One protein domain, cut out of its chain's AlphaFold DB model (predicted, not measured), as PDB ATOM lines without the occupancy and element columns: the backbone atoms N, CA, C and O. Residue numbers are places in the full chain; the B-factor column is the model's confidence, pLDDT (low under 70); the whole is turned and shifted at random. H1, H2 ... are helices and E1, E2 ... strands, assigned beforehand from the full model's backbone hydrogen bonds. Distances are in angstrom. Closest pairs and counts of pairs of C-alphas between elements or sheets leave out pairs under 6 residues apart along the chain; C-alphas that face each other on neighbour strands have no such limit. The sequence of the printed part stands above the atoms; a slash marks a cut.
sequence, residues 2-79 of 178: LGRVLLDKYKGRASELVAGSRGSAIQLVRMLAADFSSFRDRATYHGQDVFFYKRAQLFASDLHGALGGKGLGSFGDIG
ATOM      1  N   LEU A   2      -9.973   1.358 -14.569       94.12
ATOM      2  CA  LEU A   2     -11.415   1.342 -14.273       94.12
ATOM      3  C   LEU A   2     -11.807   1.929 -12.907       94.12
ATOM      4  O   LEU A   2     -12.576   2.883 -12.855       94.12
ATOM      5  N   GLY A   3     -11.256   1.395 -11.810       96.44
ATOM      6  CA  GLY A   3     -11.622   1.828 -10.454       96.44
ATOM      7  C   GLY A   3     -11.369   3.315 -10.193       96.44
ATOM      8  O   GLY A   3     -12.224   3.988  -9.626       96.44
ATOM      9  N   ARG A   4     -10.241   3.848 -10.682       97.81
ATOM     10  CA  ARG A   4      -9.906   5.274 -10.564       97.81
ATOM     11  C   ARG A   4     -10.925   6.138 -11.307       97.81
ATOM     12  O   ARG A   4     -11.516   7.027 -10.712       97.81
ATOM     13  N   VAL A   5     -11.191   5.829 -12.578       97.69
ATOM     14  CA  VAL A   5     -12.155   6.588 -13.397       97.69
ATOM     15  C   VAL A   5     -13.564   6.540 -12.794       97.69
ATOM     16  O   VAL A   5     -14.252   7.557 -12.768       97.69
ATOM     17  N   LEU A   6     -13.990   5.386 -12.268       97.94
ATOM     18  CA  LEU A   6     -15.288   5.261 -11.603       97.94
ATOM     19  C   LEU A   6     -15.385   6.129 -10.347       97.94
ATOM     20  O   LEU A   6     -16.410   6.779 -10.154       97.94
ATOM     21  N   LEU A   7     -14.351   6.157  -9.504       98.19
ATOM     22  CA  LEU A   7     -14.319   7.019  -8.319       98.19
ATOM     23  C   LEU A   7     -14.376   8.501  -8.709       98.19
ATOM     24  O   LEU A   7     -15.233   9.220  -8.198       98.19
ATOM     25  N   ASP A   8     -13.541   8.913  -9.663       97.81
ATOM     26  CA  ASP A   8     -13.377  10.316 -10.054       97.81
ATOM     27  C   ASP A   8     -14.619  10.889 -10.763       97.81
ATOM     28  O   ASP A   8     -15.008  12.029 -10.515       97.81
ATOM     29  N   LYS A   9     -15.249  10.116 -11.662       97.56
ATOM     30  CA  LYS A   9     -16.313  10.613 -12.561       97.56
ATOM     31  C   LYS A   9     -17.707  10.069 -12.262       97.56
ATOM     32  O   LYS A   9     -18.700  10.685 -12.637       97.56
ATOM     33  N   TYR A  10     -17.797   8.927 -11.583       97.81
ATOM     34  CA  TYR A  10     -19.034   8.145 -11.474       97.81
ATOM     35  C   TYR A  10     -19.373   7.749 -10.033       97.81
ATOM     36  O   TYR A  10     -20.113   6.792  -9.803       97.81
ATOM     37  N   LYS A  11     -18.844   8.477  -9.036       97.38
ATOM     38  CA  LYS A  11     -19.090   8.243  -7.597       97.38
ATOM     39  C   LYS A  11     -18.798   6.797  -7.165       97.38
ATOM     40  O   LYS A  11     -19.488   6.247  -6.310       97.38
ATOM     41  N   GLY A  12     -17.839   6.148  -7.821       96.94
ATOM     42  CA  GLY A  12     -17.483   4.746  -7.605       96.94
ATOM     43  C   GLY A  12     -18.503   3.722  -8.121       96.94
ATOM     44  O   GLY A  12     -18.345   2.537  -7.840       96.94
ATOM     45  N   ARG A  13     -19.547   4.126  -8.861       97.06
ATOM     46  CA  ARG A  13     -20.653   3.246  -9.274       97.06
ATOM     47  C   ARG A  13     -20.778   3.161 -10.794       97.06
ATOM     48  O   ARG A  13     -21.118   4.138 -11.453       97.06
ATOM     49  N   ALA A  14     -20.612   1.961 -11.353       95.88
ATOM     50  CA  ALA A  14     -20.803   1.719 -12.789       95.88
ATOM     51  C   ALA A  14     -22.237   2.025 -13.270       95.88
ATOM     52  O   ALA A  14     -22.437   2.404 -14.421       95.88
ATOM     53  N   SER A  15     -23.238   1.935 -12.388       97.31
ATOM     54  CA  SER A  15     -24.611   2.341 -12.705       97.31
ATOM     55  C   SER A  15     -24.728   3.830 -13.048       97.31
ATOM     56  O   SER A  15     -25.566   4.181 -13.867       97.31
ATOM     57  N   GLU A  16     -23.892   4.700 -12.467       98.06
ATOM     58  CA  GLU A  16     -23.891   6.139 -12.779       98.06
ATOM     59  C   GLU A  16     -23.296   6.411 -14.162       98.06
ATOM     60  O   GLU A  16     -23.796   7.273 -14.880       98.06
ATOM     61  N   LEU A  17     -22.280   5.637 -14.567       97.94
ATOM     62  CA  LEU A  17     -21.749   5.651 -15.933       97.94
ATOM     63  C   LEU A  17     -22.844   5.304 -16.944       97.94
ATOM     64  O   LEU A  17     -23.063   6.048 -17.900       97.94
ATOM     65  N   VAL A  18     -23.575   4.213 -16.703       98.25
ATOM     66  CA  VAL A  18     -24.666   3.801 -17.594       98.25
ATOM     67  C   VAL A  18     -25.810   4.813 -17.573       98.25
ATOM     68  O   VAL A  18     -26.271   5.226 -18.634       98.25
ATOM     69  N   ALA A  19     -26.254   5.260 -16.396       98.00
ATOM     70  CA  ALA A  19     -27.329   6.246 -16.274       98.00
ATOM     71  C   ALA A  19     -26.979   7.573 -16.971       98.00
ATOM     72  O   ALA A  19     -27.849   8.202 -17.578       98.00
ATOM     73  N   GLY A  20     -25.701   7.967 -16.962       97.62
ATOM     74  CA  GLY A  20     -25.201   9.144 -17.672       97.62
ATOM     75  C   GLY A  20     -25.393   9.094 -19.192       97.62
ATOM     76  O   GLY A  20     -25.483  10.149 -19.817       97.62
ATOM     77  N   SER A  21     -25.552   7.901 -19.778       97.75
ATOM     78  CA  SER A  21     -25.875   7.733 -21.204       97.75
ATOM     79  C   SER A  21     -27.318   8.099 -21.565       97.75
ATOM     80  O   SER A  21     -27.638   8.228 -22.745       97.75
ATOM     81  N   ARG A  22     -28.194   8.266 -20.561       97.75
ATOM     82  CA  ARG A  22     -29.614   8.630 -20.718       97.75
ATOM     83  C   ARG A  22     -30.380   7.715 -21.684       97.75
ATOM     84  O   ARG A  22     -31.232   8.181 -22.433       97.75
ATOM     85  N   GLY A  23     -30.073   6.418 -21.657       97.94
ATOM     86  CA  GLY A  23     -30.735   5.426 -22.507       97.94
ATOM     87  C   GLY A  23     -30.290   5.463 -23.972       97.94
ATOM     88  O   GLY A  23     -31.034   5.020 -24.843       97.94
ATOM     89  N   SER A  24     -29.087   5.972 -24.260       98.69
ATOM     90  CA  SER A  24     -28.447   5.868 -25.579       98.69
ATOM     91  C   SER A  24     -27.213   4.965 -25.513       98.69
ATOM     92  O   SER A  24     -26.238   5.259 -24.819       98.69
ATOM     93  N   ALA A  25     -27.236   3.869 -26.269       98.56
ATOM     94  CA  ALA A  25     -26.099   2.979 -26.458       98.56
ATOM     95  C   ALA A  25     -24.938   3.719 -27.134       98.56
ATOM     96  O   ALA A  25     -23.792   3.567 -26.717       98.56
ATOM     97  N   ILE A  26     -25.220   4.580 -28.118       98.44
ATOM     98  CA  ILE A  26     -24.191   5.382 -28.798       98.44
ATOM     99  C   ILE A  26     -23.521   6.355 -27.826       98.44
ATOM    100  O   ILE A  26     -22.295   6.495 -27.825       98.44
ATOM    101  N   GLN A  27     -24.299   7.003 -26.957       98.62
ATOM    102  CA  GLN A  27     -23.744   7.881 -25.934       98.62
ATOM    103  C   GLN A  27     -22.907   7.098 -24.918       98.62
ATOM    104  O   GLN A  27     -21.819   7.548 -24.564       98.62
ATOM    105  N   LEU A  28     -23.362   5.915 -24.495       98.75
ATOM    106  CA  LEU A  28     -22.592   5.043 -23.607       98.75
ATOM    107  C   LEU A  28     -21.250   4.637 -24.235       98.75
ATOM    108  O   LEU A  28     -20.215   4.732 -23.578       98.75
ATOM    109  N   VAL A  29     -21.249   4.260 -25.517       98.62
ATOM    110  CA  VAL A  29     -20.033   3.934 -26.281       98.62
ATOM    111  C   VAL A  29     -19.054   5.109 -26.290       98.62
ATOM    112  O   VAL A  29     -17.873   4.939 -25.989       98.62
ATOM    113  N   ARG A  30     -19.545   6.320 -26.584       98.44
ATOM    114  CA  ARG A  30     -18.725   7.542 -26.600       98.44
ATOM    115  C   ARG A  30     -18.156   7.872 -25.223       98.44
ATOM    116  O   ARG A  30     -16.980   8.206 -25.128       98.44
ATOM    117  N   MET A  31     -18.962   7.754 -24.167       98.50
ATOM    118  CA  MET A  31     -18.517   7.976 -22.787       98.50
ATOM    119  C   MET A  31     -17.424   6.981 -22.389       98.50
ATOM    120  O   MET A  31     -16.394   7.388 -21.856       98.50
ATOM    121  N   LEU A  32     -17.602   5.697 -22.717       98.50
ATOM    122  CA  LEU A  32     -16.594   4.664 -22.479       98.50
ATOM    123  C   LEU A  32     -15.275   4.982 -23.196       98.50
ATOM    124  O   LEU A  32     -14.224   4.995 -22.563       98.50
ATOM    125  N   ALA A  33     -15.319   5.293 -24.494       97.81
ATOM    126  CA  ALA A  33     -14.120   5.608 -25.275       97.81
ATOM    127  C   ALA A  33     -13.426   6.916 -24.838       97.81
ATOM    128  O   ALA A  33     -12.198   7.045 -24.933       97.81
ATOM    129  N   ALA A  34     -14.195   7.899 -24.361       97.69
ATOM    130  CA  ALA A  34     -13.657   9.151 -23.841       97.69
ATOM    131  C   ALA A  34     -12.925   8.929 -22.510       97.69
ATOM    132  O   ALA A  34     -11.785   9.376 -22.343       97.69
ATOM    133  N   ASP A  35     -13.553   8.197 -21.591       97.81
ATOM    134  CA  ASP A  35     -13.113   8.121 -20.200       97.81
ATOM    135  C   ASP A  35     -12.154   6.973 -19.894       97.81
ATOM    136  O   ASP A  35     -11.380   7.088 -18.942       97.81
ATOM    137  N   PHE A  36     -12.181   5.904 -20.691       97.88
ATOM    138  CA  PHE A  36     -11.350   4.719 -20.503       97.88
ATOM    139  C   PHE A  36     -10.502   4.471 -21.754       97.88
ATOM    140  O   PHE A  36     -11.016   4.122 -22.818       97.88
ATOM    141  N   SER A  37      -9.180   4.594 -21.637       96.56
ATOM    142  CA  SER A  37      -8.239   4.290 -22.716       96.56
ATOM    143  C   SER A  37      -8.372   2.845 -23.192       96.56
ATOM    144  O   SER A  37      -8.253   2.590 -24.384       96.56
ATOM    145  N   SER A  38      -8.702   1.910 -22.296       96.56
ATOM    146  CA  SER A  38      -8.965   0.503 -22.640       96.56
ATOM    147  C   SER A  38     -10.210   0.271 -23.517       96.56
ATOM    148  O   SER A  38     -10.353  -0.808 -24.092       96.56
ATOM    149  N   PHE A  39     -11.089   1.270 -23.654       97.88
ATOM    150  CA  PHE A  39     -12.252   1.262 -24.553       97.88
ATOM    151  C   PHE A  39     -12.061   2.156 -25.790       97.88
ATOM    152  O   PHE A  39     -12.902   2.148 -26.692       97.88
ATOM    153  N   ARG A  40     -10.962   2.920 -25.863       97.19
ATOM    154  CA  ARG A  40     -10.662   3.866 -26.945       97.19
ATOM    155  C   ARG A  40     -10.026   3.167 -28.150       97.19
ATOM    156  O   ARG A  40      -8.910   3.473 -28.552       97.19
ATOM    157  N   ASP A  41     -10.768   2.224 -28.708       97.75
ATOM    158  CA  ASP A  41     -10.387   1.420 -29.869       97.75
ATOM    159  C   ASP A  41     -10.525   2.234 -31.170       97.75
ATOM    160  O   ASP A  41     -11.615   2.359 -31.742       97.75
ATOM    161  N   ARG A  42      -9.404   2.847 -31.570       96.44
ATOM    162  CA  ARG A  42      -9.219   3.704 -32.751       96.44
ATOM    163  C   ARG A  42      -7.879   3.374 -33.408       96.44
ATOM    164  O   ARG A  42      -6.903   3.126 -32.704       96.44
ATOM    165  N   ALA A  43      -7.829   3.472 -34.730       96.88
ATOM    166  CA  ALA A  43      -6.613   3.387 -35.531       96.88
ATOM    167  C   ALA A  43      -6.500   4.582 -36.494       96.88
ATOM    168  O   ALA A  43      -7.428   5.389 -36.614       96.88
ATOM    169  N   THR A  44      -5.367   4.685 -37.187       97.44
ATOM    170  CA  THR A  44      -5.144   5.659 -38.261       97.44
ATOM    171  C   THR A  44      -4.862   4.912 -39.558       97.44
ATOM    172  O   THR A  44      -3.927   4.123 -39.615       97.44
ATOM    173  N   TYR A  45      -5.647   5.178 -40.599       97.12
ATOM    174  CA  TYR A  45      -5.523   4.563 -41.919       97.12
ATOM    175  C   TYR A  45      -5.385   5.662 -42.971       97.12
ATOM    176  O   TYR A  45      -6.260   6.516 -43.089       97.12
ATOM    177  N   HIS A  46      -4.248   5.706 -43.670       96.69
ATOM    178  CA  HIS A  46      -3.902   6.764 -44.634       96.69
ATOM    179  C   HIS A  46      -4.191   8.199 -44.136       96.69
ATOM    180  O   HIS A  46      -4.717   9.043 -44.860       96.69
ATOM    181  N   GLY A  47      -3.857   8.478 -42.871       95.88
ATOM    182  CA  GLY A  47      -4.053   9.790 -42.240       95.88
ATOM    183  C   GLY A  47      -5.484  10.087 -41.780       95.88
ATOM    184  O   GLY A  47      -5.730  11.174 -41.262       95.88
ATOM    185  N   GLN A  48      -6.415   9.143 -41.927       97.19
ATOM    186  CA  GLN A  48      -7.782   9.250 -41.427       97.19
ATOM    187  C   GLN A  48      -7.992   8.392 -40.186       97.19
ATOM    188  O   GLN A  48      -7.426   7.309 -40.042       97.19
ATOM    189  N   ASP A  49      -8.843   8.877 -39.292       96.50
ATOM    190  CA  ASP A  49      -9.205   8.145 -38.091       96.50
ATOM    191  C   ASP A  49     -10.273   7.099 -38.374       96.50
ATOM    192  O   ASP A  49     -11.339   7.407 -38.905       96.50
ATOM    193  N   VAL A  50     -10.000   5.871 -37.943       96.81
ATOM    194  CA  VAL A  50     -10.941   4.753 -37.999       96.81
ATOM    195  C   VAL A  50     -11.326   4.376 -36.576       96.81
ATOM    196  O   VAL A  50     -10.464   4.179 -35.719       96.81
ATOM    197  N   PHE A  51     -12.627   4.281 -36.311       97.06
ATOM    198  CA  PHE A  51     -13.171   4.033 -34.978       97.06
ATOM    199  C   PHE A  51     -13.906   2.696 -34.951       97.06
ATOM    200  O   PHE A  51     -14.929   2.538 -35.613       97.06
ATOM    201  N   PHE A  52     -13.407   1.748 -34.160       98.06
ATOM    202  CA  PHE A  52     -14.029   0.430 -34.014       98.06
ATOM    203  C   PHE A  52     -14.864   0.343 -32.737       98.06
ATOM    204  O   PHE A  52     -15.974  -0.193 -32.746       98.06
ATOM    205  N   TYR A  53     -14.339   0.881 -31.630       98.12
ATOM    206  CA  TYR A  53     -14.999   0.886 -30.319       98.12
ATOM    207  C   TYR A  53     -15.565  -0.479 -29.900       98.12
ATOM    208  O   TYR A  53     -16.569  -0.541 -29.190       98.12
ATOM    209  N   LYS A  54     -14.914  -1.582 -30.296       97.44
ATOM    210  CA  LYS A  54     -15.455  -2.946 -30.208       97.44
ATOM    211  C   LYS A  54     -15.957  -3.280 -28.809       97.44
ATOM    212  O   LYS A  54     -17.121  -3.622 -28.625       97.44
ATOM    213  N   ARG A  55     -15.094  -3.136 -27.796       97.75
ATOM    214  CA  ARG A  55     -15.445  -3.417 -26.392       97.75
ATOM    215  C   ARG A  55     -16.516  -2.483 -25.840       97.75
ATOM    216  O   ARG A  55     -17.296  -2.906 -24.993       97.75
ATOM    217  N   ALA A  56     -16.562  -1.236 -26.300       98.19
ATOM    218  CA  ALA A  56     -17.568  -0.277 -25.855       98.19
ATOM    219  C   ALA A  56     -18.946  -0.628 -26.423       98.19
ATOM    220  O   ALA A  56     -19.934  -0.616 -25.688       98.19
ATOM    221  N   GLN A  57     -19.001  -0.999 -27.706       98.44
ATOM    222  CA  GLN A  57     -20.223  -1.477 -28.347       98.44
ATOM    223  C   GLN A  57     -20.706  -2.786 -27.708       98.44
ATOM    224  O   GLN A  57     -21.879  -2.897 -27.348       98.44
ATOM    225  N   LEU A  58     -19.789  -3.733 -27.474       97.69
ATOM    226  CA  LEU A  58     -20.083  -4.997 -26.799       97.69
ATOM    227  C   LEU A  58     -20.649  -4.767 -25.390       97.69
ATOM    228  O   LEU A  58     -21.669  -5.349 -25.050       97.69
ATOM    229  N   PHE A  59     -20.066  -3.854 -24.604       98.00
ATOM    230  CA  PHE A  59     -20.574  -3.524 -23.267       98.00
ATOM    231  C   PHE A  59     -22.035  -3.045 -23.291       98.00
ATOM    232  O   PHE A  59     -22.846  -3.497 -22.482       98.00
ATOM    233  N   ALA A  60     -22.388  -2.148 -24.218       98.25
ATOM    234  CA  ALA A  60     -23.767  -1.679 -24.362       98.25
ATOM    235  C   ALA A  60     -24.715  -2.815 -24.792       98.25
ATOM    236  O   ALA A  60     -25.821  -2.935 -24.263       98.25
ATOM    237  N   SER A  61     -24.267  -3.674 -25.715       97.81
ATOM    238  CA  SER A  61     -25.023  -4.841 -26.180       97.81
ATOM    239  C   SER A  61     -25.268  -5.869 -25.074       97.81
ATOM    240  O   SER A  61     -26.410  -6.292 -24.878       97.81
ATOM    241  N   ASP A  62     -24.231  -6.229 -24.320       97.56
ATOM    242  CA  ASP A  62     -24.312  -7.199 -23.227       97.56
ATOM    243  C   ASP A  62     -25.241  -6.699 -22.125       97.56
ATOM    244  O   ASP A  62     -26.086  -7.447 -21.636       97.56
ATOM    245  N   LEU A  63     -25.154  -5.411 -21.776       97.94
ATOM    246  CA  LEU A  63     -26.037  -4.821 -20.778       97.94
ATOM    247  C   LEU A  63     -27.501  -4.821 -21.235       97.94
ATOM    248  O   LEU A  63     -28.395  -5.139 -20.447       97.94
ATOM    249  N   HIS A  64     -27.749  -4.496 -22.507       98.00
ATOM    250  CA  HIS A  64     -29.082  -4.566 -23.098       98.00
ATOM    251  C   HIS A  64     -29.652  -5.986 -23.029       98.00
ATOM    252  O   HIS A  64     -30.781  -6.172 -22.576       98.00
ATOM    253  N   GLY A  65     -28.869  -6.985 -23.448       96.25
ATOM    254  CA  GLY A  65     -29.273  -8.389 -23.443       96.25
ATOM    255  C   GLY A  65     -29.519  -8.922 -22.032       96.25
ATOM    256  O   GLY A  65     -30.590  -9.462 -21.757       96.25
ATOM    257  N   ALA A  66     -28.572  -8.705 -21.118       97.19
ATOM    258  CA  ALA A  66     -28.638  -9.203 -19.744       97.19
ATOM    259  C   ALA A  66     -29.816  -8.623 -18.944       97.19
ATOM    260  O   ALA A  66     -30.366  -9.299 -18.077       97.19
ATOM    261  N   LEU A  67     -30.223  -7.384 -19.235       97.56
ATOM    262  CA  LEU A  67     -31.346  -6.715 -18.569       97.56
ATOM    263  C   LEU A  67     -32.647  -6.755 -19.385       97.56
ATOM    264  O   LEU A  67     -33.616  -6.077 -19.036       97.56
ATOM    265  N   GLY A  68     -32.682  -7.520 -20.482       96.75
ATOM    266  CA  GLY A  68     -33.857  -7.662 -21.344       96.75
ATOM    267  C   GLY A  68     -34.378  -6.331 -21.896       96.75
ATOM    268  O   GLY A  68     -35.591  -6.142 -21.991       96.75
ATOM    269  N   GLY A  69     -33.482  -5.380 -22.172       96.75
ATOM    270  CA  GLY A  69     -33.821  -4.047 -22.676       96.75
ATOM    271  C   GLY A  69     -34.532  -3.131 -21.674       96.75
ATOM    272  O   GLY A  69     -35.151  -2.144 -22.077       96.75
ATOM    273  N   LYS A  70     -34.478  -3.440 -20.371       97.31
ATOM    274  CA  LYS A  70     -35.165  -2.693 -19.304       97.31
ATOM    275  C   LYS A  70     -34.179  -1.991 -18.373       97.31
ATOM    276  O   LYS A  70     -33.018  -2.379 -18.255       97.31
ATOM    277  N   GLY A  71     -34.662  -0.961 -17.674       96.75
ATOM    278  CA  GLY A  71     -33.863  -0.206 -16.706       96.75
ATOM    279  C   GLY A  71     -32.574   0.328 -17.334       96.75
ATOM    280  O   GLY A  71     -32.617   0.991 -18.366       96.75
ATOM    281  N   LEU A  72     -31.427  -0.011 -16.742       97.06
ATOM    282  CA  LEU A  72     -30.103   0.388 -17.236       97.06
ATOM    283  C   LEU A  72     -29.732  -0.209 -18.606       97.06
ATOM    284  O   LEU A  72     -28.829   0.304 -19.254       97.06
ATOM    285  N   GLY A  73     -30.417  -1.263 -19.058       97.19
ATOM    286  CA  GLY A  73     -30.239  -1.831 -20.396       97.19
ATOM    287  C   GLY A  73     -31.195  -1.249 -21.437       97.19
ATOM    288  O   GLY A  73     -31.189  -1.697 -22.582       97.19
ATOM    289  N   SER A  74     -32.058  -0.299 -21.067       97.94
ATOM    290  CA  SER A  74     -33.024   0.292 -21.993       97.94
ATOM    291  C   SER A  74     -32.351   1.345 -22.867       97.94
ATOM    292  O   SER A  74     -32.139   2.480 -22.444       97.94
ATOM    293  N   PHE A  75     -31.992   0.942 -24.086       98.38
ATOM    294  CA  PHE A  75     -31.337   1.798 -25.066       98.38
ATOM    295  C   PHE A  75     -32.233   1.999 -26.287       98.38
ATOM    296  O   PHE A  75     -32.574   1.030 -26.966       98.38
ATOM    297  N   GLY A  76     -32.600   3.248 -26.580       97.88
ATOM    298  CA  GLY A  76     -33.493   3.581 -27.700       97.88
ATOM    299  C   GLY A  76     -32.842   3.447 -29.081       97.88
ATOM    300  O   GLY A  76     -33.529   3.292 -30.083       97.88
ATOM    301  N   ASP A  77     -31.514   3.475 -29.136       98.06
ATOM    302  CA  ASP A  77     -30.695   3.445 -30.350       98.06
ATOM    303  C   ASP A  77     -29.789   2.204 -30.423       98.06
ATOM    304  O   ASP A  77     -28.810   2.193 -31.165       98.06
ATOM    305  N   ILE A  78     -30.122   1.129 -29.698       97.50
ATOM    306  CA  ILE A  78     -29.325  -0.113 -29.680       97.50
ATOM    307  C   ILE A  78     -29.118  -0.717 -31.078       97.50
ATOM    308  O   ILE A  78     -28.118  -1.385 -31.333       97.50
ATOM    309  N   GLY A  79     -30.058  -0.471 -31.996       95.94
ATOM    310  CA  GLY A  79     -29.981  -0.905 -33.390       95.94
ATOM    311  C   GLY A  79     -28.950  -0.153 -34.238       95.94
ATOM    312  O   GLY A  79     -28.711  -0.569 -35.365       95.94
TER     313      GLY A  79
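Overview. This is residues 2 to 79 of the 178 residues of an uncharacterized protein of Desulfobacterales bacterium (UniProt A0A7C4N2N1). Four crossed helices, H1 to H4, follow one another, each touching the next, with H3 nearest the middle; between H3 and H4 comes a two-stranded antiparallel hairpin, E1 and E2, whose residues 44 to 49 stick out. The printed part has 78 residues, mostly helix, in the order H1 H2 H3 E1 E2 H4. It is compact, radius of gyration of the C-alphas 13.1 A, spanning 42 by 31 by 17 A.

Arrangement. H1, residues 2 to 10, touches H2, residues 14 to 20; their closest C-alphas, Tyr 10 and Glu 16, are 5.4 A apart. H2 touches H3, residues 25 to 35, at a steep tilt of 63 degrees, closest at C-alphas 18 and 28, 6.5 A. In the hairpin of E1, residues 42 to 45, and E2, residues 48 to 51, N 43 and O 50 are within hydrogen-bond range, 2.9 A. H4, residues 54 to 66, touches H3 with residues 56 to 61 alone, closest at C-alphas 56 and 29, 4.9 A. Every helix O i to N i+4 pair is within hydrogen-bond range.

Along the chain. H1 starts at C-alpha 2, (-11.415, 1.342, -14.273); H4, 18.0 A long, ends at C-alpha 66, (-28.638, -9.203, -19.744). H3 is 15.3 A long.

Size, cuts and confidence. The farthest C-alphas, His 46 and Gly 71, are 41.5 A apart. The printed part has no cut and no long link between its named elements, and no printed residue has a pLDDT, the model's own confidence, under 70.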